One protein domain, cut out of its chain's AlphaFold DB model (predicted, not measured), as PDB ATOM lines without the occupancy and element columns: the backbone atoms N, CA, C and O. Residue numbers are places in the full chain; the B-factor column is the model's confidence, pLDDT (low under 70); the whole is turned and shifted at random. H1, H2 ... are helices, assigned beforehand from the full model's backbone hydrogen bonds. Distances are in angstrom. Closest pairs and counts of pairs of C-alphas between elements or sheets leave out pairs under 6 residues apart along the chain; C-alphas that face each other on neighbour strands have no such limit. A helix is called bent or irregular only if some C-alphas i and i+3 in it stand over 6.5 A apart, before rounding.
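What this domain is: This is residues 635 to 783 of the 788 residues of the protein "Hypothetical protein" of Rotaria sp. Silwood2 (UniProt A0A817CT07). A long, loose rod of helices: H3, H4 and H5 make an up-and-down bundle, each running against the one before it, and two shorter helices, H1 and H2, follow one another along H3, H1 packing on its later part and H2 on residues 686 to 697. Residues 672 to 677, from the link before H3 into its start, stick out at one end of the rod, and residues 776 to 783, of which 776 to 782 belong to H5, stick out at the other. The printed part has 149 residues with five named helices, in the order H1 H2 H3 H4 H5, and no named strand; its class is all helix. It is loose, with a radius of gyration of the C-alphas of 19.5 A, and spans 71 by 30 by 20 A.

Where its parts are: The longest helix, H3, holds residues 676 to 714 and measures 56.8 A from C-alpha 676 at (20.915, 22.173, 29.432) to C-alpha 714 at (-7.771, -26.031, 20.646). H4 is residues 721 to 744, 34.6 A. H5 is residues 747 to 782, 53.5 A, ending with C-alpha 782 at (-19.473, -24.273, 2.687). H1 is residues 635 to 650, 21.2 A, beginning with C-alpha 635 at (-5.120, -29.821, 29.376). H2 is residues 653 to 664, 16.5 A. H4 is only just irregular: C-alphas 726 and 729 are 6.6 A apart.

How they stand to each other: H3 and H4 are the hubs, touching three other helices each. H3 touches H4 with residues 700 to 714 alone, in a hairpin at a shallow tilt of 31 degrees, opposite ways; the closest C-alphas, of Ala 714 and Pro 721, are 4.9 A apart. H4 and H5 touch as a hairpin at a shallow tilt of 19 degrees, closest at the C-alphas of Met 738 and Leu 754, 5.9 A. H3 and H5 are close but not clearly touching, closest at the C-alphas of Met 696 and Leu 754, 7.6 A. H1 touches residues 701 to 714 of H3, opposite ways at a shallow tilt of 27 degrees; the C-alphas of Ala 640 and Glu 708 are closest, 4.1 A. H2 and H3 form a hairpin at 35.2 degrees, only just a steep tilt, closest at the C-alphas of Ala 659 and Leu 693, 5.9 A. H2 also touches residues 739 to 743 of H4, closest at the C-alphas of Asn 658 and Leu 742, 5.4 A. H1 is apart from H4 and H5. In H2 and H3 every O i to N i+4 pair is within hydrogen-bond range; in H1 11 of 12 are, in H4 18 of 20 and in H5 30 of 32.

The domain as a whole: The C-alphas farthest apart, of Phe 674 and Thr 783, are 71.9 A apart. The printed part has no cut, and its one long link is H2 to H3, 11 residues. Mean pLDDT of the printed part is 80.3; it is under 70 at residues 635, 649 to 652, 668 to 675, 715 to 725 and 779 to 783.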
ATOM      1  N   ARG A 635      -6.356 -30.624  29.339       65.69
ATOM      2  CA  ARG A 635      -5.120 -29.821  29.376       65.69
ATOM      3  C   ARG A 635      -5.336 -28.368  28.915       65.69
ATOM      4  O   ARG A 635      -4.835 -27.454  29.555       65.69
ATOM      5  N   PHE A 636      -6.094 -28.167  27.837       72.50
ATOM      6  CA  PHE A 636      -6.280 -26.846  27.236       72.50
ATOM      7  C   PHE A 636      -7.089 -25.887  28.120       72.50
ATOM      8  O   PHE A 636      -6.739 -24.711  28.186       72.50
ATOM      9  N   TYR A 637      -8.087 -26.375  28.861       77.56
ATOM     10  CA  TYR A 637      -8.765 -25.578  29.885       77.56
ATOM     11  C   TYR A 637      -7.779 -25.006  30.919       77.56
ATOM     12  O   TYR A 637      -7.795 -23.808  31.198       77.56
ATOM     13  N   PHE A 638      -6.870 -25.834  31.449       75.44
ATOM     14  CA  PHE A 638      -5.871 -25.384  32.426       75.44
ATOM     15  C   PHE A 638      -4.832 -24.433  31.821       75.44
ATOM     16  O   PHE A 638      -4.502 -23.434  32.460       75.44
ATOM     17  N   ASP A 639      -4.371 -24.686  30.591       77.94
ATOM     18  CA  ASP A 639      -3.484 -23.770  29.856       77.94
ATOM     19  C   ASP A 639      -4.168 -22.384  29.674       77.94
ATOM     20  O   ASP A 639      -3.544 -21.335  29.866       77.94
ATOM     21  N   ALA A 640      -5.485 -22.354  29.410       84.06
ATOM     22  CA  ALA A 640      -6.273 -21.121  29.328       84.06
ATOM     23  C   ALA A 640      -6.415 -20.401  30.685       84.06
ATOM     24  O   ALA A 640      -6.148 -19.201  30.776       84.06
ATOM     25  N   ILE A 641      -6.788 -21.117  31.754       82.25
ATOM     26  CA  ILE A 641      -6.879 -20.560  33.119       82.25
ATOM     27  C   ILE A 641      -5.529 -19.995  33.583       82.25
ATOM     28  O   ILE A 641      -5.480 -18.889  34.129       82.25
ATOM     29  N   PHE A 642      -4.424 -20.698  33.318       80.62
ATOM     30  CA  PHE A 642      -3.077 -20.228  33.638       80.62
ATOM     31  C   PHE A 642      -2.781 -18.878  32.975       80.62
ATOM     32  O   PHE A 642      -2.333 -17.942  33.642       80.62
ATOM     33  N   HIS A 643      -3.073 -18.732  31.682       84.19
ATOM     34  CA  HIS A 643      -2.849 -17.470  30.979       84.19
ATOM     35  C   HIS A 643      -3.806 -16.348  31.396       84.19
ATOM     36  O   HIS A 643      -3.343 -15.213  31.555       84.19
ATOM     37  N   ARG A 644      -5.078 -16.653  31.694       83.75
ATOM     38  CA  ARG A 644      -6.013 -15.700  32.321       83.75
ATOM     39  C   ARG A 644      -5.438 -15.155  33.634       83.75
ATOM     40  O   ARG A 644      -5.406 -13.943  33.846       83.75
ATOM     41  N   HIS A 645      -4.928 -16.038  34.492       78.38
ATOM     42  CA  HIS A 645      -4.321 -15.670  35.771       78.38
ATOM     43  C   HIS A 645      -3.043 -14.834  35.596       78.38
ATOM     44  O   HIS A 645      -2.896 -13.792  36.237       78.38
ATOM     45  N   GLN A 646      -2.125 -15.239  34.707       78.62
ATOM     46  CA  GLN A 646      -0.901 -14.476  34.417       78.62
ATOM     47  C   GLN A 646      -1.205 -13.040  33.973       78.62
ATOM     48  O   GLN A 646      -0.533 -12.098  34.401       78.62
ATOM     49  N   ARG A 647      -2.240 -12.882  33.145       78.81
ATOM     50  CA  ARG A 647      -2.700 -11.607  32.598       78.81
ATOM     51  C   ARG A 647      -3.350 -10.702  33.646       78.81
ATOM     52  O   ARG A 647      -3.046  -9.514  33.680       78.81
ATOM     53  N   ILE A 648      -4.215 -11.255  34.497       71.56
ATOM     54  CA  ILE A 648      -5.055 -10.460  35.407       71.56
ATOM     55  C   ILE A 648      -4.413 -10.258  36.787       71.56
ATOM     56  O   ILE A 648      -4.535  -9.172  37.349       71.56
ATOM     57  N   LEU A 649      -3.705 -11.258  37.327       62.66
ATOM     58  CA  LEU A 649      -3.207 -11.227  38.708       62.66
ATOM     59  C   LEU A 649      -1.700 -10.962  38.849       62.66
ATOM     60  O   LEU A 649      -1.307 -10.341  39.834       62.66
ATOM     61  N   GLN A 650      -0.839 -11.388  37.911       59.59
ATOM     62  CA  GLN A 650       0.620 -11.348  38.148       59.59
ATOM     63  C   GLN A 650       1.409 -10.221  37.453       59.59
ATOM     64  O   GLN A 650       2.430  -9.801  38.002       59.59
ATOM     65  N   ASN A 651       0.991  -9.693  36.291       58.34
ATOM     66  CA  ASN A 651       1.973  -9.061  35.388       58.34
ATOM     67  C   ASN A 651       1.897  -7.555  35.083       58.34
ATOM     68  O   ASN A 651       2.770  -7.078  34.365       58.34
ATOM     69  N   HIS A 652       0.999  -6.746  35.660       62.47
ATOM     70  CA  HIS A 652       1.064  -5.289  35.416       62.47
ATOM     71  C   HIS A 652       2.025  -4.505  36.346       62.47
ATOM     72  O   HIS A 652       2.838  -3.743  35.820       62.47
ATOM     73  N   PRO A 653       2.017  -4.654  37.692       71.69
ATOM     74  CA  PRO A 653       2.930  -3.893  38.554       71.69
ATOM     75  C   PRO A 653       4.368  -4.435  38.513       71.69
ATOM     76  O   PRO A 653       5.299  -3.665  38.286       71.69
ATOM     77  N   LYS A 654       4.558  -5.760  38.646       79.12
ATOM     78  CA  LYS A 654       5.888  -6.397  38.672       79.12
ATOM     79  C   LYS A 654       6.674  -6.136  37.384       79.12
ATOM     80  O   LYS A 654       7.821  -5.702  37.442       79.12
ATOM     81  N   GLN A 655       6.055  -6.337  36.216       80.75
ATOM     82  CA  GLN A 655       6.744  -6.125  34.939       80.75
ATOM     83  C   GLN A 655       7.043  -4.646  34.659       80.75
ATOM     84  O   GLN A 655       8.087  -4.340  34.087       80.75
ATOM     85  N   LYS A 656       6.193  -3.712  35.113       84.44
ATOM     86  CA  LYS A 656       6.508  -2.275  35.060       84.44
ATOM     87  C   LYS A 656       7.700  -1.908  35.935       84.44
ATOM     88  O   LYS A 656       8.520  -1.099  35.511       84.44
ATOM     89  N   GLU A 657       7.821  -2.499  37.118       86.00
ATOM     90  CA  GLU A 657       8.979  -2.260  37.982       86.00
ATOM     91  C   GLU A 657      10.256  -2.862  37.380       86.00
ATOM     92  O   GLU A 657      11.287  -2.196  37.322       86.00
ATOM     93  N   ASN A 658      10.164  -4.057  36.792       85.75
ATOM     94  CA  ASN A 658      11.244  -4.660  36.008       85.75
ATOM     95  C   ASN A 658      11.669  -3.785  34.810       85.75
ATOM     96  O   ASN A 658      12.863  -3.639  34.547       85.75
ATOM     97  N   ALA A 659      10.719  -3.149  34.114       88.06
ATOM     98  CA  ALA A 659      11.001  -2.193  33.042       88.06
ATOM     99  C   ALA A 659      11.744  -0.939  33.549       88.06
ATOM    100  O   ALA A 659      12.747  -0.540  32.955       88.06
ATOM    101  N   LYS A 660      11.320  -0.350  34.680       87.06
ATOM    102  CA  LYS A 660      12.054   0.761  35.323       87.06
ATOM    103  C   LYS A 660      13.459   0.333  35.756       87.06
ATOM    104  O   LYS A 660      14.419   1.054  35.496       87.06
ATOM    105  N   ARG A 661      13.594  -0.849  36.372       89.62
ATOM    106  CA  ARG A 661      14.880  -1.449  36.766       89.62
ATOM    107  C   ARG A 661      15.806  -1.570  35.557       89.62
ATOM    108  O   ARG A 661      16.952  -1.136  35.633       89.62
ATOM    109  N   LEU A 662      15.308  -2.096  34.435       84.19
ATOM    110  CA  LEU A 662      16.062  -2.216  33.187       84.19
ATOM    111  C   LEU A 662      16.525  -0.843  32.666       84.19
ATOM    112  O   LEU A 662      17.713  -0.685  32.384       84.19
ATOM    113  N   LEU A 663      15.650   0.170  32.630       88.19
ATOM    114  CA  LEU A 663      16.028   1.554  32.300       88.19
ATOM    115  C   LEU A 663      17.113   2.100  33.256       88.19
ATOM    116  O   LEU A 663      18.030   2.805  32.832       88.19
ATOM    117  N   GLY A 664      17.048   1.749  34.542       83.88
ATOM    118  CA  GLY A 664      18.064   2.075  35.548       83.88
ATOM    119  C   GLY A 664      19.443   1.456  35.282       83.88
ATOM    120  O   GLY A 664      20.447   2.015  35.707       83.88
ATOM    121  N   THR A 665      19.524   0.349  34.532       86.69
ATOM    122  CA  THR A 665      20.812  -0.258  34.133       86.69
ATOM    123  C   THR A 665      21.478   0.414  32.930       86.69
ATOM    124  O   THR A 665      22.615   0.077  32.603       86.69
ATOM    125  N   ILE A 666      20.788   1.335  32.248       82.69
ATOM    126  CA  ILE A 666      21.355   2.094  31.130       82.69
ATOM    127  C   ILE A 666      22.147   3.272  31.712       82.69
ATOM    128  O   ILE A 666      21.528   4.119  32.372       82.69
ATOM    129  N   PRO A 667      23.474   3.347  31.481       75.94
ATOM    130  CA  PRO A 667      24.298   4.421  32.018       75.94
ATOM    131  C   PRO A 667      23.844   5.779  31.474       75.94
ATOM    132  O   PRO A 667      23.436   5.895  30.318       75.94
ATOM    133  N   LEU A 668      23.922   6.798  32.326       69.75
ATOM    134  CA  LEU A 668      23.813   8.194  31.909       69.75
ATOM    135  C   LEU A 668      25.134   8.621  31.276       69.75
ATOM    136  O   LEU A 668      26.202   8.263  31.784       69.75
ATOM    137  N   ASP A 669      25.058   9.393  30.198       68.31
ATOM    138  CA  ASP A 669      26.253   9.920  29.560       68.31
ATOM    139  C   ASP A 669      26.798  11.069  30.413       68.31
ATOM    140  O   ASP A 669      26.102  12.059  30.659       68.31
ATOM    141  N   LYS A 670      28.016  10.900  30.938       65.56
ATOM    142  CA  LYS A 670      28.641  11.844  31.883       65.56
ATOM    143  C   LYS A 670      29.351  13.004  31.180       65.56
ATOM    144  O   LYS A 670      29.813  13.924  31.853       65.56
ATOM    145  N   GLY A 671      29.465  12.958  29.850       59.16
ATOM    146  CA  GLY A 671      29.990  14.067  29.062       59.16
ATOM    147  C   GLY A 671      29.100  15.303  29.202       59.16
ATOM    148  O   GLY A 671      27.893  15.221  29.007       59.16
ATOM    149  N   SER A 672      29.691  16.454  29.526       54.72
ATOM    150  CA  SER A 672      28.985  17.733  29.707       54.72
ATOM    151  C   SER A 672      27.900  17.730  30.802       54.72
ATOM    152  O   SER A 672      26.698  17.752  30.540       54.72
ATOM    153  N   LEU A 673      28.356  17.804  32.058       53.91
ATOM    154  CA  LEU A 673      27.536  18.010  33.266       53.91
ATOM    155  C   LEU A 673      26.821  19.381  33.342       53.91
ATOM    156  O   LEU A 673      26.108  19.626  34.310       53.91
ATOM    157  N   PHE A 674      27.006  20.271  32.357       57.72
ATOM    158  CA  PHE A 674      26.580  21.678  32.432       57.72
ATOM    159  C   PHE A 674      25.848  22.209  31.185       57.72
ATOM    160  O   PHE A 674      25.540  23.396  31.129       57.72
ATOM    161  N   ASN A 675      25.527  21.369  30.190       66.88
ATOM    162  CA  ASN A 675      24.734  21.803  29.033       66.88
ATOM    163  C   ASN A 675      23.259  21.375  29.156       66.88
ATOM    164  O   ASN A 675      22.926  20.193  29.033       66.88
ATOM    165  N   SER A 676      22.370  22.358  29.329       71.44
ATOM    166  CA  SER A 676      20.915  22.173  29.432       71.44
ATOM    167  C   SER A 676      20.314  21.392  28.249       71.44
ATOM    168  O   SER A 676      19.496  20.492  28.451       71.44
ATOM    169  N   THR A 677      20.771  21.640  27.013       76.69
ATOM    170  CA  THR A 677      20.244  20.934  25.828       76.69
ATOM    171  C   THR A 677      20.668  19.464  25.795       76.69
ATOM    172  O   THR A 677      19.884  18.599  25.400       76.69
ATOM    173  N   HIS A 678      21.873  19.155  26.286       71.69
ATOM    174  CA  HIS A 678      22.371  17.783  26.401       71.69
ATOM    175  C   HIS A 678      21.604  16.986  27.468       71.69
ATOM    176  O   HIS A 678      21.194  15.849  27.215       71.69
ATOM    177  N   ILE A 679      21.344  17.603  28.626       70.69
ATOM    178  CA  ILE A 679      20.544  17.009  29.706       70.69
ATOM    179  C   ILE A 679      19.117  16.729  29.214       70.69
ATOM    180  O   ILE A 679      18.637  15.604  29.357       70.69
ATOM    181  N   LYS A 680      18.472  17.702  28.553       78.12
ATOM    182  CA  LYS A 680      17.134  17.529  27.970       78.12
ATOM    183  C   LYS A 680      17.099  16.381  26.953       78.12
ATOM    184  O   LYS A 680      16.292  15.470  27.101       78.12
ATOM    185  N   SER A 681      18.059  16.330  26.023       80.25
ATOM    186  CA  SER A 681      18.177  15.228  25.053       80.25
ATOM    187  C   SER A 681      18.316  13.849  25.717       80.25
ATOM    188  O   SER A 681      17.766  12.867  25.217       80.25
ATOM    189  N   GLN A 682      19.027  13.739  26.847       73.75
ATOM    190  CA  GLN A 682      19.102  12.481  27.598       73.75
ATOM    191  C   GLN A 682      17.787  12.125  28.303       73.75
ATOM    192  O   GLN A 682      17.425  10.946  28.323       73.75
ATOM    193  N   ILE A 683      17.060  13.106  28.846       78.62
ATOM    194  CA  ILE A 683      15.733  12.891  29.442       78.62
ATOM    195  C   ILE A 683      14.758  12.385  28.371       78.62
ATOM    196  O   ILE A 683      14.177  11.315  28.554       78.62
ATOM    197  N   ASP A 684      14.676  13.060  27.222       83.19
ATOM    198  CA  ASP A 684      13.793  12.695  26.105       83.19
ATOM    199  C   ASP A 684      14.075  11.262  25.602       83.19
ATOM    200  O   ASP A 684      13.163  10.451  25.406       83.19
ATOM    201  N   LYS A 685      15.362  10.898  25.468       82.88
ATOM    202  CA  LYS A 685      15.796   9.531  25.123       82.88
ATOM    203  C   LYS A 685      15.339   8.505  26.166       82.88
ATOM    204  O   LYS A 685      14.847   7.439  25.794       82.88
ATOM    205  N   ARG A 686      15.478   8.800  27.464       83.56
ATOM    206  CA  ARG A 686      15.058   7.889  28.545       83.56
ATOM    207  C   ARG A 686      13.542   7.762  28.642       83.56
ATOM    208  O   ARG A 686      13.063   6.655  28.882       83.56
ATOM    209  N   GLU A 687      12.793   8.838  28.416       87.25
ATOM    210  CA  GLU A 687      11.330   8.795  28.386       87.25
ATOM    211  C   GLU A 687      10.830   7.947  27.207       87.25
ATOM    212  O   GLU A 687       9.978   7.077  27.389       87.25
ATOM    213  N   SER A 688      11.426   8.120  26.022       88.94
ATOM    214  CA  SER A 688      11.145   7.297  24.840       88.94
ATOM    215  C   SER A 688      11.395   5.803  25.101       88.94
ATOM    216  O   SER A 688      10.517   4.970  24.856       88.94
ATOM    217  N   VAL A 689      12.539   5.451  25.704       87.69
ATOM    218  CA  VAL A 689      12.848   4.060  26.089       87.69
ATOM    219  C   VAL A 689      11.871   3.526  27.143       87.69
ATOM    220  O   VAL A 689      11.422   2.385  27.030       87.69
ATOM    221  N   LEU A 690      11.494   4.321  28.149       88.06
ATOM    222  CA  LEU A 690      10.523   3.905  29.167       88.06
ATOM    223  C   LEU A 690       9.136   3.651  28.561       88.06
ATOM    224  O   LEU A 690       8.492   2.650  28.881       88.06
ATOM    225  N   ARG A 691       8.697   4.527  27.651       91.25
ATOM    226  CA  ARG A 691       7.440   4.400  26.908       91.25
ATOM    227  C   ARG A 691       7.427   3.115  26.077       91.25
ATOM    228  O   ARG A 691       6.465   2.354  26.158       91.25
ATOM    229  N   HIS A 692       8.521   2.828  25.370       92.50
ATOM    230  CA  HIS A 692       8.717   1.586  24.612       92.50
ATOM    231  C   HIS A 692       8.666   0.334  25.501       92.50
ATOM    232  O   HIS A 692       7.946  -0.617  25.201       92.50
ATOM    233  N   LEU A 693       9.358   0.345  26.645       90.06
ATOM    234  CA  LEU A 693       9.316  -0.763  27.604       90.06
ATOM    235  C   LEU A 693       7.909  -0.981  28.189       90.06
ATOM    236  O   LEU A 693       7.502  -2.122  28.395       90.06
ATOM    237  N   PHE A 694       7.132   0.080  28.421       90.44
ATOM    238  CA  PHE A 694       5.737  -0.050  28.852       90.44
ATOM    239  C   PHE A 694       4.800  -0.565  27.750       90.44
ATOM    240  O   PHE A 694       3.849  -1.276  28.080       90.44
ATOM    241  N   GLU A 695       5.051  -0.278  26.469       91.25
ATOM    242  CA  GLU A 695       4.345  -0.964  25.376       91.25
ATOM    243  C   GLU A 695       4.729  -2.450  25.305       91.25
ATOM    244  O   GLU A 695       3.841  -3.285  25.152       91.25
ATOM    245  N   MET A 696       5.993  -2.818  25.548       91.81
ATOM    246  CA  MET A 696       6.400  -4.232  25.643       91.81
ATOM    247  C   MET A 696       5.689  -4.980  26.784       91.81
ATOM    248  O   MET A 696       5.252  -6.111  26.583       91.81
ATOM    249  N   VAL A 697       5.484  -4.353  27.948       89.69
ATOM    250  CA  VAL A 697       4.685  -4.943  29.045       89.69
ATOM    251  C   VAL A 697       3.216  -5.142  28.633       89.69
ATOM    252  O   VAL A 697       2.660  -6.223  28.830       89.69
ATOM    253  N   LYS A 698       2.588  -4.145  27.991       88.38
ATOM    254  CA  LYS A 698       1.221  -4.278  27.437       88.38
ATOM    255  C   LYS A 698       1.140  -5.338  26.333       88.38
ATOM    256  O   LYS A 698       0.082  -5.928  26.116       88.38
ATOM    257  N   TYR A 699       2.231  -5.562  25.608       91.31
ATOM    258  CA  TYR A 699       2.306  -6.574  24.565       91.31
ATOM    259  C   TYR A 699       2.418  -7.987  25.152       91.31
ATOM    260  O   TYR A 699       1.729  -8.883  24.675       91.31
ATOM    261  N   ILE A 700       3.173  -8.186  26.239       89.69
ATOM    262  CA  ILE A 700       3.194  -9.456  26.994       89.69
ATOM    263  C   ILE A 700       1.791  -9.799  27.530       89.69
ATOM    264  O   ILE A 700       1.347 -10.942  27.414       89.69
ATOM    265  N   GLU A 701       1.052  -8.809  28.043       87.25
ATOM    266  CA  GLU A 701      -0.356  -8.954  28.445       87.25
ATOM    267  C   GLU A 701      -1.241  -9.431  27.273       87.25
ATOM    268  O   GLU A 701      -2.030 -10.370  27.416       87.25
ATOM    269  N   TYR A 702      -1.076  -8.832  26.089       89.88
ATOM    270  CA  TYR A 702      -1.771  -9.246  24.866       89.88
ATOM    271  C   TYR A 702      -1.354 -10.649  24.393       89.88
ATOM    272  O   TYR A 702      -2.219 -11.432  24.008       89.88
ATOM    273  N   LEU A 703      -0.076 -11.028  24.481       90.62
ATOM    274  CA  LEU A 703       0.356 -12.385  24.141       90.62
ATOM    275  C   LEU A 703      -0.238 -13.435  25.091       90.62
ATOM    276  O   LEU A 703      -0.682 -14.476  24.618       90.62
ATOM    277  N   HIS A 704      -0.333 -13.158  26.397       89.81
ATOM    278  CA  HIS A 704      -1.064 -14.031  27.325       89.81
ATOM    279  C   HIS A 704      -2.542 -14.169  26.939       89.81
ATOM    280  O   HIS A 704      -3.059 -15.283  26.932       89.81
ATOM    281  N   CYS A 705      -3.200 -13.070  26.555       90.69
ATOM    282  CA  CYS A 705      -4.568 -13.093  26.030       90.69
ATOM    283  C   CYS A 705      -4.680 -14.002  24.795       90.69
ATOM    284  O   CYS A 705      -5.602 -14.806  24.689       90.69
ATOM    285  N   VAL A 706      -3.727 -13.916  23.865       91.69
ATOM    286  CA  VAL A 706      -3.727 -14.762  22.667       91.69
ATOM    287  C   VAL A 706      -3.475 -16.232  23.018       91.69
ATOM    288  O   VAL A 706      -4.179 -17.091  22.495       91.69
ATOM    289  N   CYS A 707      -2.536 -16.554  23.914       89.69
ATOM    290  CA  CYS A 707      -2.285 -17.940  24.326       89.69
ATOM    291  C   CYS A 707      -3.489 -18.562  25.058       89.69
ATOM    292  O   CYS A 707      -3.855 -19.700  24.757       89.69
ATOM    293  N   GLU A 708      -4.158 -17.802  25.933       88.81
ATOM    294  CA  GLU A 708      -5.431 -18.177  26.568       88.81
ATOM    295  C   GLU A 708      -6.457 -18.621  25.515       88.81
ATOM    296  O   GLU A 708      -6.971 -19.741  25.554       88.81
ATOM    297  N   PHE A 709      -6.698 -17.786  24.502       90.06
ATOM    298  CA  PHE A 709      -7.695 -18.085  23.478       90.06
ATOM    299  C   PHE A 709      -7.214 -19.043  22.378       90.06
ATOM    300  O   PHE A 709      -8.049 -19.644  21.704       90.06
ATOM    301  N   ILE A 710      -5.905 -19.278  22.224       88.31
ATOM    302  CA  ILE A 710      -5.363 -20.410  21.455       88.31
ATOM    303  C   ILE A 710      -5.723 -21.731  22.145       88.31
ATOM    304  O   ILE A 710      -6.130 -22.671  21.460       88.31
ATOM    305  N   ALA A 711      -5.605 -21.805  23.473       83.50
ATOM    306  CA  ALA A 711      -5.955 -23.001  24.231       83.50
ATOM    307  C   ALA A 711      -7.472 -23.273  24.170       83.50
ATOM    308  O   ALA A 711      -7.878 -24.354  23.736       83.50
ATOM    309  N   VAL A 712      -8.313 -22.258  24.413       84.44
ATOM    310  CA  VAL A 712      -9.780 -22.339  24.206       84.44
ATOM    311  C   VAL A 712     -10.137 -22.752  22.769       84.44
ATOM    312  O   VAL A 712     -11.040 -23.559  22.542       84.44
ATOM    313  N   ALA A 713      -9.414 -22.239  21.768       80.88
ATOM    314  CA  ALA A 713      -9.607 -22.622  20.372       80.88
ATOM    315  C   ALA A 713      -9.184 -24.072  20.066       80.88
ATOM    316  O   ALA A 713      -9.693 -24.638  19.095       80.88
ATOM    317  N   ALA A 714      -8.285 -24.675  20.850       73.75
ATOM    318  CA  ALA A 714      -7.771 -26.031  20.646       73.75
ATOM    319  C   ALA A 714      -8.665 -27.137  21.241       73.75
ATOM    320  O   ALA A 714      -8.608 -28.272  20.764       73.75
ATOM    321  N   GLU A 715      -9.504 -26.818  22.233       63.19
ATOM    322  CA  GLU A 715     -10.282 -27.791  23.024       63.19
ATOM    323  C   GLU A 715     -11.496 -28.408  22.294       63.19
ATOM    324  O   GLU A 715     -12.133 -29.330  22.796       63.19
ATOM    325  N   GLY A 716     -11.783 -27.978  21.059       55.66
ATOM    326  CA  GLY A 716     -12.729 -28.668  20.169       55.66
ATOM    327  C   GLY A 716     -13.920 -27.843  19.686       55.66
ATOM    328  O   GLY A 716     -14.747 -28.362  18.938       55.66
ATOM    329  N   TYR A 717     -13.988 -26.547  20.002       54.31
ATOM    330  CA  TYR A 717     -15.037 -25.632  19.524       54.31
ATOM    331  C   TYR A 717     -14.885 -25.233  18.031       54.31
ATOM    332  O   TYR A 717     -14.934 -24.061  17.655       54.31
ATOM    333  N   GLY A 718     -14.722 -26.229  17.149       47.88
ATOM    334  CA  GLY A 718     -14.767 -26.091  15.686       47.88
ATOM    335  C   GLY A 718     -13.416 -25.970  14.970       47.88
ATOM    336  O   GLY A 718     -13.365 -25.396  13.879       47.88
ATOM    337  N   ASN A 719     -12.332 -26.482  15.558       54.62
ATOM    338  CA  ASN A 719     -10.951 -26.275  15.108       54.62
ATOM    339  C   ASN A 719     -10.121 -27.571  15.113       54.62
ATOM    340  O   ASN A 719     -10.255 -28.387  16.018       54.62
ATOM    341  N   SER A 720      -9.204 -27.746  14.147       56.44
ATOM    342  CA  SER A 720      -8.218 -28.841  14.218       56.44
ATOM    343  C   SER A 720      -7.152 -28.551  15.305       56.44
ATOM    344  O   SER A 720      -6.520 -27.493  15.250       56.44
ATOM    345  N   PRO A 721      -6.888 -29.465  16.265       59.91
ATOM    346  CA  PRO A 721      -5.977 -29.183  17.388       59.91
ATOM    347  C   PRO A 721      -4.495 -28.986  17.021       59.91
ATOM    348  O   PRO A 721      -3.715 -28.516  17.847       59.91
ATOM    349  N   ARG A 722      -4.069 -29.363  15.804       63.69
ATOM    350  CA  ARG A 722      -2.651 -29.325  15.394       63.69
ATOM    351  C   ARG A 722      -2.133 -27.905  15.133       63.69
ATOM    352  O   ARG A 722      -1.052 -27.576  15.602       63.69
ATOM    353  N   GLU A 723      -2.884 -27.057  14.431       64.31
ATOM    354  CA  GLU A 723      -2.440 -25.686  14.094       64.31
ATOM    355  C   GLU A 723      -2.310 -24.789  15.338       64.31
ATOM    356  O   GLU A 723      -1.344 -24.033  15.461       64.31
ATOM    357  N   PHE A 724      -3.227 -24.937  16.298       68.50
ATOM    358  CA  PHE A 724      -3.180 -24.228  17.579       68.50
ATOM    359  C   PHE A 724      -2.036 -24.728  18.464       68.50
ATOM    360  O   PHE A 724      -1.252 -23.913  18.941       68.50
ATOM    361  N   ARG A 725      -1.837 -26.050  18.589       66.25
ATOM    362  CA  ARG A 725      -0.689 -26.619  19.323       66.25
ATOM    363  C   ARG A 725       0.661 -26.171  18.746       66.25
ATOM    364  O   ARG A 725       1.568 -25.864  19.509       66.25
ATOM    365  N   ASN A 726       0.773 -26.078  17.419       72.75
ATOM    366  CA  ASN A 726       1.979 -25.595  16.737       72.75
ATOM    367  C   ASN A 726       2.244 -24.091  16.944       72.75
ATOM    368  O   ASN A 726       3.347 -23.633  16.657       72.75
ATOM    369  N   SER A 727       1.246 -23.330  17.406       79.06
ATOM    370  CA  SER A 727       1.344 -21.884  17.655       79.06
ATOM    371  C   SER A 727       1.499 -21.556  19.146       79.06
ATOM    372  O   SER A 727       2.218 -20.618  19.476       79.06
ATOM    373  N   LEU A 728       0.875 -22.343  20.034       82.12
ATOM    374  CA  LEU A 728       0.860 -22.128  21.485       82.12
ATOM    375  C   LEU A 728       2.265 -22.199  22.098       82.12
ATOM    376  O   LEU A 728       2.767 -21.197  22.591       82.12
ATOM    377  N   GLN A 729       2.932 -23.353  21.993       81.38
ATOM    378  CA  GLN A 729       4.218 -23.594  22.659       81.38
ATOM    379  C   GLN A 729       5.331 -22.602  22.240       81.38
ATOM    380  O   GLN A 729       6.073 -22.135  23.110       81.38
ATOM    381  N   PRO A 730       5.463 -22.205  20.955       85.50
ATOM    382  CA  PRO A 730       6.378 -21.130  20.572       85.50
ATOM    383  C   PRO A 730       6.027 -19.766  21.185       85.50
ATOM    384  O   PRO A 730       6.936 -19.046  21.593       85.50
ATOM    385  N   LEU A 731       4.740 -19.408  21.282       87.88
ATOM    386  CA  LEU A 731       4.314 -18.148  21.900       87.88
ATOM    387  C   LEU A 731       4.527 -18.155  23.418       87.88
ATOM    388  O   LEU A 731       5.085 -17.194  23.936       87.88
ATOM    389  N   GLU A 732       4.189 -19.243  24.117       84.88
ATOM    390  CA  GLU A 732       4.504 -19.445  25.542       84.88
ATOM    391  C   GLU A 732       6.003 -19.247  25.816       84.88
ATOM    392  O   GLU A 732       6.384 -18.524  26.737       84.88
ATOM    393  N   THR A 733       6.856 -19.831  24.967       83.50
ATOM    394  CA  THR A 733       8.318 -19.701  25.062       83.50
ATOM    395  C   THR A 733       8.770 -18.248  24.873       83.50
ATOM    396  O   THR A 733       9.620 -17.766  25.620       83.50
ATOM    397  N   ILE A 734       8.196 -17.518  23.909       88.00
ATOM    398  CA  ILE A 734       8.509 -16.096  23.694       88.00
ATOM    399  C   ILE A 734       8.049 -15.246  24.882       88.00
ATOM    400  O   ILE A 734       8.828 -14.435  25.373       88.00
ATOM    401  N   VAL A 735       6.830 -15.456  25.385       87.00
ATOM    402  CA  VAL A 735       6.269 -14.740  26.546       87.00
ATOM    403  C   VAL A 735       7.121 -14.941  27.800       87.00
ATOM    404  O   VAL A 735       7.443 -13.975  28.501       87.00
ATOM    405  N   PHE A 736       7.544 -16.181  28.054       84.12
ATOM    406  CA  PHE A 736       8.473 -16.506  29.131       84.12
ATOM    407  C   PHE A 736       9.812 -15.777  28.950       84.12
ATOM    408  O   PHE A 736      10.262 -15.080  29.861       84.12
ATOM    409  N   ASN A 737      10.408 -15.847  27.755       83.00
ATOM    410  CA  ASN A 737      11.682 -15.188  27.460       83.00
ATOM    411  C   ASN A 737      11.601 -13.657  27.582       83.00
ATOM    412  O   ASN A 737      12.505 -13.052  28.151       83.00
ATOM    413  N   MET A 738      10.522 -13.015  27.118       90.06
ATOM    414  CA  MET A 738      10.328 -11.566  27.280       90.06
ATOM    415  C   MET A 738      10.246 -11.180  28.763       90.06
ATOM    416  O   MET A 738      10.865 -10.202  29.186       90.06
ATOM    417  N   SER A 739       9.550 -11.988  29.565       86.69
ATOM    418  CA  SER A 739       9.455 -11.798  31.017       86.69
ATOM    419  C   SER A 739      10.825 -11.947  31.698       86.69
ATOM    420  O   SER A 739      11.205 -11.092  32.496       86.69
ATOM    421  N   GLN A 740      11.615 -12.961  31.320       83.06
ATOM    422  CA  GLN A 740      12.983 -13.162  31.820       83.06
ATOM    423  C   GLN A 740      13.943 -12.027  31.426       83.06
ATOM    424  O   GLN A 740      14.762 -11.601  32.242       83.06
ATOM    425  N   VAL A 741      13.833 -11.483  30.209       87.38
ATOM    426  CA  VAL A 741      14.654 -10.338  29.779       87.38
ATOM    427  C   VAL A 741      14.301  -9.070  30.568       87.38
ATOM    428  O   VAL A 741      15.204  -8.319  30.935       87.38
ATOM    429  N   LEU A 742      13.028  -8.847  30.915       85.62
ATOM    430  CA  LEU A 742      12.647  -7.762  31.828       85.62
ATOM    431  C   LEU A 742      13.178  -7.999  33.256       85.62
ATOM    432  O   LEU A 742      13.694  -7.070  33.879       85.62
ATOM    433  N   GLU A 743      13.097  -9.226  33.777       84.50
ATOM    434  CA  GLU A 743      13.551  -9.576  35.133       84.50
ATOM    435  C   GLU A 743      15.074  -9.476  35.316       84.50
ATOM    436  O   GLU A 743      15.529  -8.831  36.260       84.50
ATOM    437  N   GLY A 744      15.863 -10.068  34.414       79.88
ATOM    438  CA  GLY A 744      17.323 -10.186  34.553       79.88
ATOM    439  C   GLY A 744      18.161  -9.304  33.619       79.88
ATOM    440  O   GLY A 744      19.349  -9.096  33.876       79.88
ATOM    441  N   GLY A 745      17.573  -8.766  32.545       87.06
ATOM    442  CA  GLY A 745      18.293  -8.036  31.498       87.06
ATOM    443  C   GLY A 745      18.970  -6.747  31.973       87.06
ATOM    444  O   GLY A 745      18.615  -6.175  33.013       87.06
ATOM    445  N   LYS A 746      19.960  -6.295  31.188       89.06
ATOM    446  CA  LYS A 746      20.749  -5.076  31.419       89.06
ATOM    447  C   LYS A 746      21.070  -4.352  30.105       89.06
ATOM    448  O   LYS A 746      21.403  -4.998  29.110       89.06
ATOM    449  N   GLY A 747      21.046  -3.020  30.136       88.62
ATOM    450  CA  GLY A 747      21.468  -2.139  29.042       88.62
ATOM    451  C   GLY A 747      20.646  -2.261  27.751       88.62
ATOM    452  O   GLY A 747      19.632  -2.956  27.686       88.62
ATOM    453  N   TYR A 748      21.117  -1.604  26.686       90.38
ATOM    454  CA  TYR A 748      20.453  -1.615  25.374       90.38
ATOM    455  C   TYR A 748      20.350  -3.012  24.741       90.38
ATOM    456  O   TYR A 748      19.367  -3.292  24.061       90.38
ATOM    457  N   LYS A 749      21.286  -3.927  25.034       93.31
ATOM    458  CA  LYS A 749      21.253  -5.314  24.536       93.31
ATOM    459  C   LYS A 749      19.985  -6.068  24.960       93.31
ATOM    460  O   LYS A 749      19.444  -6.843  24.178       93.31
ATOM    461  N   ALA A 750      19.477  -5.827  26.169       92.31
ATOM    462  CA  ALA A 750      18.218  -6.424  26.620       92.31
ATOM    463  C   ALA A 750      16.994  -5.817  25.903       92.31
ATOM    464  O   ALA A 750      16.048  -6.536  25.595       92.31
ATOM    465  N   ILE A 751      17.023  -4.522  25.569       93.06
ATOM    466  CA  ILE A 751      15.971  -3.884  24.756       93.06
ATOM    467  C   ILE A 751      15.972  -4.466  23.337       93.06
ATOM    468  O   ILE A 751      14.914  -4.781  22.796       93.06
ATOM    469  N   GLU A 752      17.151  -4.676  22.753       95.38
ATOM    470  CA  GLU A 752      17.287  -5.324  21.449       95.38
ATOM    471  C   GLU A 752      16.732  -6.760  21.468       95.38
ATOM    472  O   GLU A 752      15.964  -7.134  20.583       95.38
ATOM    473  N   GLN A 753      17.020  -7.537  22.517       95.44
ATOM    474  CA  GLN A 753      16.442  -8.872  22.711       95.44
ATOM    475  C   GLN A 753      14.908  -8.843  22.821       95.44
ATOM    476  O   GLN A 753      14.246  -9.678  22.206       95.44
ATOM    477  N   LEU A 754      14.321  -7.870  23.531       95.12
ATOM    478  CA  LEU A 754      12.861  -7.681  23.562       95.12
ATOM    479  C   LEU A 754      12.296  -7.370  22.169       95.12
ATOM    480  O   LEU A 754      11.284  -7.952  21.781       95.12
ATOM    481  N   ASN A 755      12.972  -6.523  21.388       96.31
ATOM    482  CA  ASN A 755      12.566  -6.195  20.018       96.31
ATOM    483  C   ASN A 755      12.633  -7.419  19.088       96.31
ATOM    484  O   ASN A 755      11.725  -7.638  18.284       96.31
ATOM    485  N   GLN A 756      13.675  -8.246  19.215       96.62
ATOM    486  CA  GLN A 756      13.822  -9.495  18.460       96.62
ATOM    487  C   GLN A 756      12.725 -10.512  18.826       96.62
ATOM    488  O   GLN A 756      12.140 -11.129  17.933       96.62
ATOM    489  N   LEU A 757      12.395 -10.646  20.116       94.94
ATOM    490  CA  LEU A 757      11.307 -11.503  20.602       94.94
ATOM    491  C   LEU A 757       9.929 -11.020  20.115       94.94
ATOM    492  O   LEU A 757       9.159 -11.827  19.599       94.94
ATOM    493  N   HIS A 758       9.659  -9.713  20.173       96.25
ATOM    494  CA  HIS A 758       8.448  -9.092  19.622       96.25
ATOM    495  C   HIS A 758       8.319  -9.314  18.101       96.25
ATOM    496  O   HIS A 758       7.255  -9.654  17.581       96.25
ATOM    497  N   ALA A 759       9.418  -9.181  17.350       96.19
ATOM    498  CA  ALA A 759       9.428  -9.478  15.917       96.19
ATOM    499  C   ALA A 759       9.227 -10.979  15.615       96.19
ATOM    500  O   ALA A 759       8.717 -11.336  14.549       96.19
ATOM    501  N   ALA A 760       9.619 -11.872  16.530       94.12
ATOM    502  CA  ALA A 760       9.372 -13.308  16.418       94.12
ATOM    503  C   ALA A 760       7.907 -13.675  16.718       94.12
ATOM    504  O   ALA A 760       7.331 -14.477  15.978       94.12
ATOM    505  N   SER A 761       7.278 -13.066  17.732       94.50
ATOM    506  CA  SER A 761       5.858 -13.288  18.032       94.50
ATOM    507  C   SER A 761       4.952 -12.766  16.923       94.50
ATOM    508  O   SER A 761       4.086 -13.517  16.482       94.50
ATOM    509  N   GLU A 762       5.186 -11.569  16.370       94.06
ATOM    510  CA  GLU A 762       4.377 -11.069  15.241       94.06
ATOM    511  C   GLU A 762       4.441 -11.988  14.009       94.06
ATOM    512  O   GLU A 762       3.431 -12.200  13.340       94.06
ATOM    513  N   LYS A 763       5.584 -12.636  13.737       92.75
ATOM    514  CA  LYS A 763       5.685 -13.648  12.664       92.75
ATOM    515  C   LYS A 763       4.812 -14.882  12.924       92.75
ATOM    516  O   LYS A 763       4.362 -15.512  11.965       92.75
ATOM    517  N   ILE A 764       4.580 -15.252  14.185       90.56
ATOM    518  CA  ILE A 764       3.680 -16.354  14.562       90.56
ATOM    519  C   ILE A 764       2.222 -15.880  14.525       90.56
ATOM    520  O   ILE A 764       1.382 -16.564  13.943       90.56
ATOM    521  N   LEU A 765       1.930 -14.691  15.057       90.50
ATOM    522  CA  LEU A 765       0.595 -14.091  15.035       90.50
ATOM    523  C   LEU A 765       0.094 -13.863  13.607       90.50
ATOM    524  O   LEU A 765      -1.042 -14.203  13.309       90.50
ATOM    525  N   GLU A 766       0.935 -13.401  12.681       89.62
ATOM    526  CA  GLU A 766       0.561 -13.252  11.267       89.62
ATOM    527  C   GLU A 766       0.241 -14.604  10.598       89.62
ATOM    528  O   GLU A 766      -0.693 -14.706   9.799       89.62
ATOM    529  N   ARG A 767       0.954 -15.683  10.955       87.25
ATOM    530  CA  ARG A 767       0.612 -17.047  10.501       87.25
ATOM    531  C   ARG A 767      -0.727 -17.507  11.080       87.25
ATOM    532  O   ARG A 767      -1.532 -18.084  10.350       87.25
ATOM    533  N   LEU A 768      -0.978 -17.220  12.357       86.44
ATOM    534  CA  LEU A 768      -2.223 -17.544  13.052       86.44
ATOM    535  C   LEU A 768      -3.416 -16.770  12.465       86.44
ATOM    536  O   LEU A 768      -4.421 -17.388  12.122       86.44
ATOM    537  N   ARG A 769      -3.279 -15.453  12.248       86.50
ATOM    538  CA  ARG A 769      -4.266 -14.591  11.569       86.50
ATOM    539  C   ARG A 769      -4.624 -15.165  10.198       86.50
ATOM    540  O   ARG A 769      -5.795 -15.418   9.929       86.50
ATOM    541  N   ARG A 770      -3.625 -15.494   9.364       84.12
ATOM    542  CA  ARG A 770      -3.843 -16.145   8.054       84.12
ATOM    543  C   ARG A 770      -4.586 -17.478   8.171       84.12
ATOM    544  O   ARG A 770      -5.496 -17.726   7.382       84.12
ATOM    545  N   ALA A 771      -4.226 -18.330   9.133       81.62
ATOM    546  CA  ALA A 771      -4.889 -19.617   9.347       81.62
ATOM    547  C   ALA A 771      -6.366 -19.449   9.752       81.62
ATOM    548  O   ALA A 771      -7.229 -20.146   9.214       81.62
ATOM    549  N   VAL A 772      -6.670 -18.490  10.634       80.88
ATOM    550  CA  VAL A 772      -8.042 -18.134  11.036       80.88
ATOM    551  C   VAL A 772      -8.836 -17.602   9.839       80.88
ATOM    552  O   VAL A 772      -9.853 -18.199   9.482       80.88
ATOM    553  N   THR A 773      -8.341 -16.580   9.131       80.12
ATOM    554  CA  THR A 773      -9.041 -15.988   7.974       80.12
ATOM    555  C   THR A 773      -9.307 -17.015   6.865       80.12
ATOM    556  O   THR A 773     -10.403 -17.063   6.306       80.12
ATOM    557  N   LEU A 774      -8.346 -17.895   6.553       78.44
ATOM    558  CA  LEU A 774      -8.546 -18.952   5.552       78.44
ATOM    559  C   LEU A 774      -9.633 -19.957   5.962       78.44
ATOM    560  O   LEU A 774     -10.315 -20.501   5.091       78.44
ATOM    561  N   ARG A 775      -9.821 -20.213   7.263       73.75
ATOM    562  CA  ARG A 775     -10.897 -21.077   7.777       73.75
ATOM    563  C   ARG A 775     -12.255 -20.388   7.732       73.75
ATOM    564  O   ARG A 775     -13.228 -21.033   7.352       73.75
ATOM    565  N   GLU A 776     -12.328 -19.102   8.059       72.12
ATOM    566  CA  GLU A 776     -13.559 -18.309   7.944       72.12
ATOM    567  C   GLU A 776     -14.044 -18.250   6.490       72.12
ATOM    568  O   GLU A 776     -15.193 -18.591   6.211       72.12
ATOM    569  N   LEU A 777     -13.141 -17.973   5.542       72.69
ATOM    570  CA  LEU A 777     -13.438 -18.011   4.106       72.69
ATOM    571  C   LEU A 777     -13.911 -19.396   3.628       72.69
ATOM    572  O   LEU A 777     -14.802 -19.482   2.781       72.69
ATOM    573  N   ARG A 778     -13.356 -20.494   4.166       71.25
ATOM    574  CA  ARG A 778     -13.850 -21.855   3.877       71.25
ATOM    575  C   ARG A 778     -15.248 -22.085   4.446       71.25
ATOM    576  O   ARG A 778     -16.084 -22.613   3.719       71.25
ATOM    577  N   ARG A 779     -15.516 -21.667   5.692       65.81
ATOM    578  CA  ARG A 779     -16.845 -21.787   6.319       65.81
ATOM    579  C   ARG A 779     -17.907 -21.071   5.484       65.81
ATOM    580  O   ARG A 779     -18.886 -21.714   5.118       65.81
ATOM    581  N   ILE A 780     -17.655 -19.818   5.093       64.06
ATOM    582  CA  ILE A 780     -18.549 -19.018   4.234       64.06
ATOM    583  C   ILE A 780     -18.867 -19.762   2.927       64.06
ATOM    584  O   ILE A 780     -20.038 -19.923   2.585       64.06
ATOM    585  N   LYS A 781     -17.845 -20.304   2.242       59.12
ATOM    586  CA  LYS A 781     -18.035 -21.099   1.015       59.12
ATOM    587  C   LYS A 781     -18.857 -22.373   1.239       59.12
ATOM    588  O   LYS A 781     -19.670 -22.714   0.388       59.12
ATOM    589  N   THR A 782     -18.683 -23.067   2.365       55.81
ATOM    590  CA  THR A 782     -19.473 -24.273   2.687       55.81
ATOM    591  C   THR A 782     -20.912 -23.983   3.118       55.81
ATOM    592  O   THR A 782     -21.753 -24.866   3.010       55.81
ATOM    593  N   THR A 783     -21.221 -22.767   3.582       49.38
ATOM    594  CA  THR A 783     -22.578 -22.370   4.006       49.38
ATOM    595  C   THR A 783     -23.433 -21.753   2.893       49.38
ATOM    596  O   THR A 783     -24.528 -21.282   3.173       49.38
TER     597      THR A 783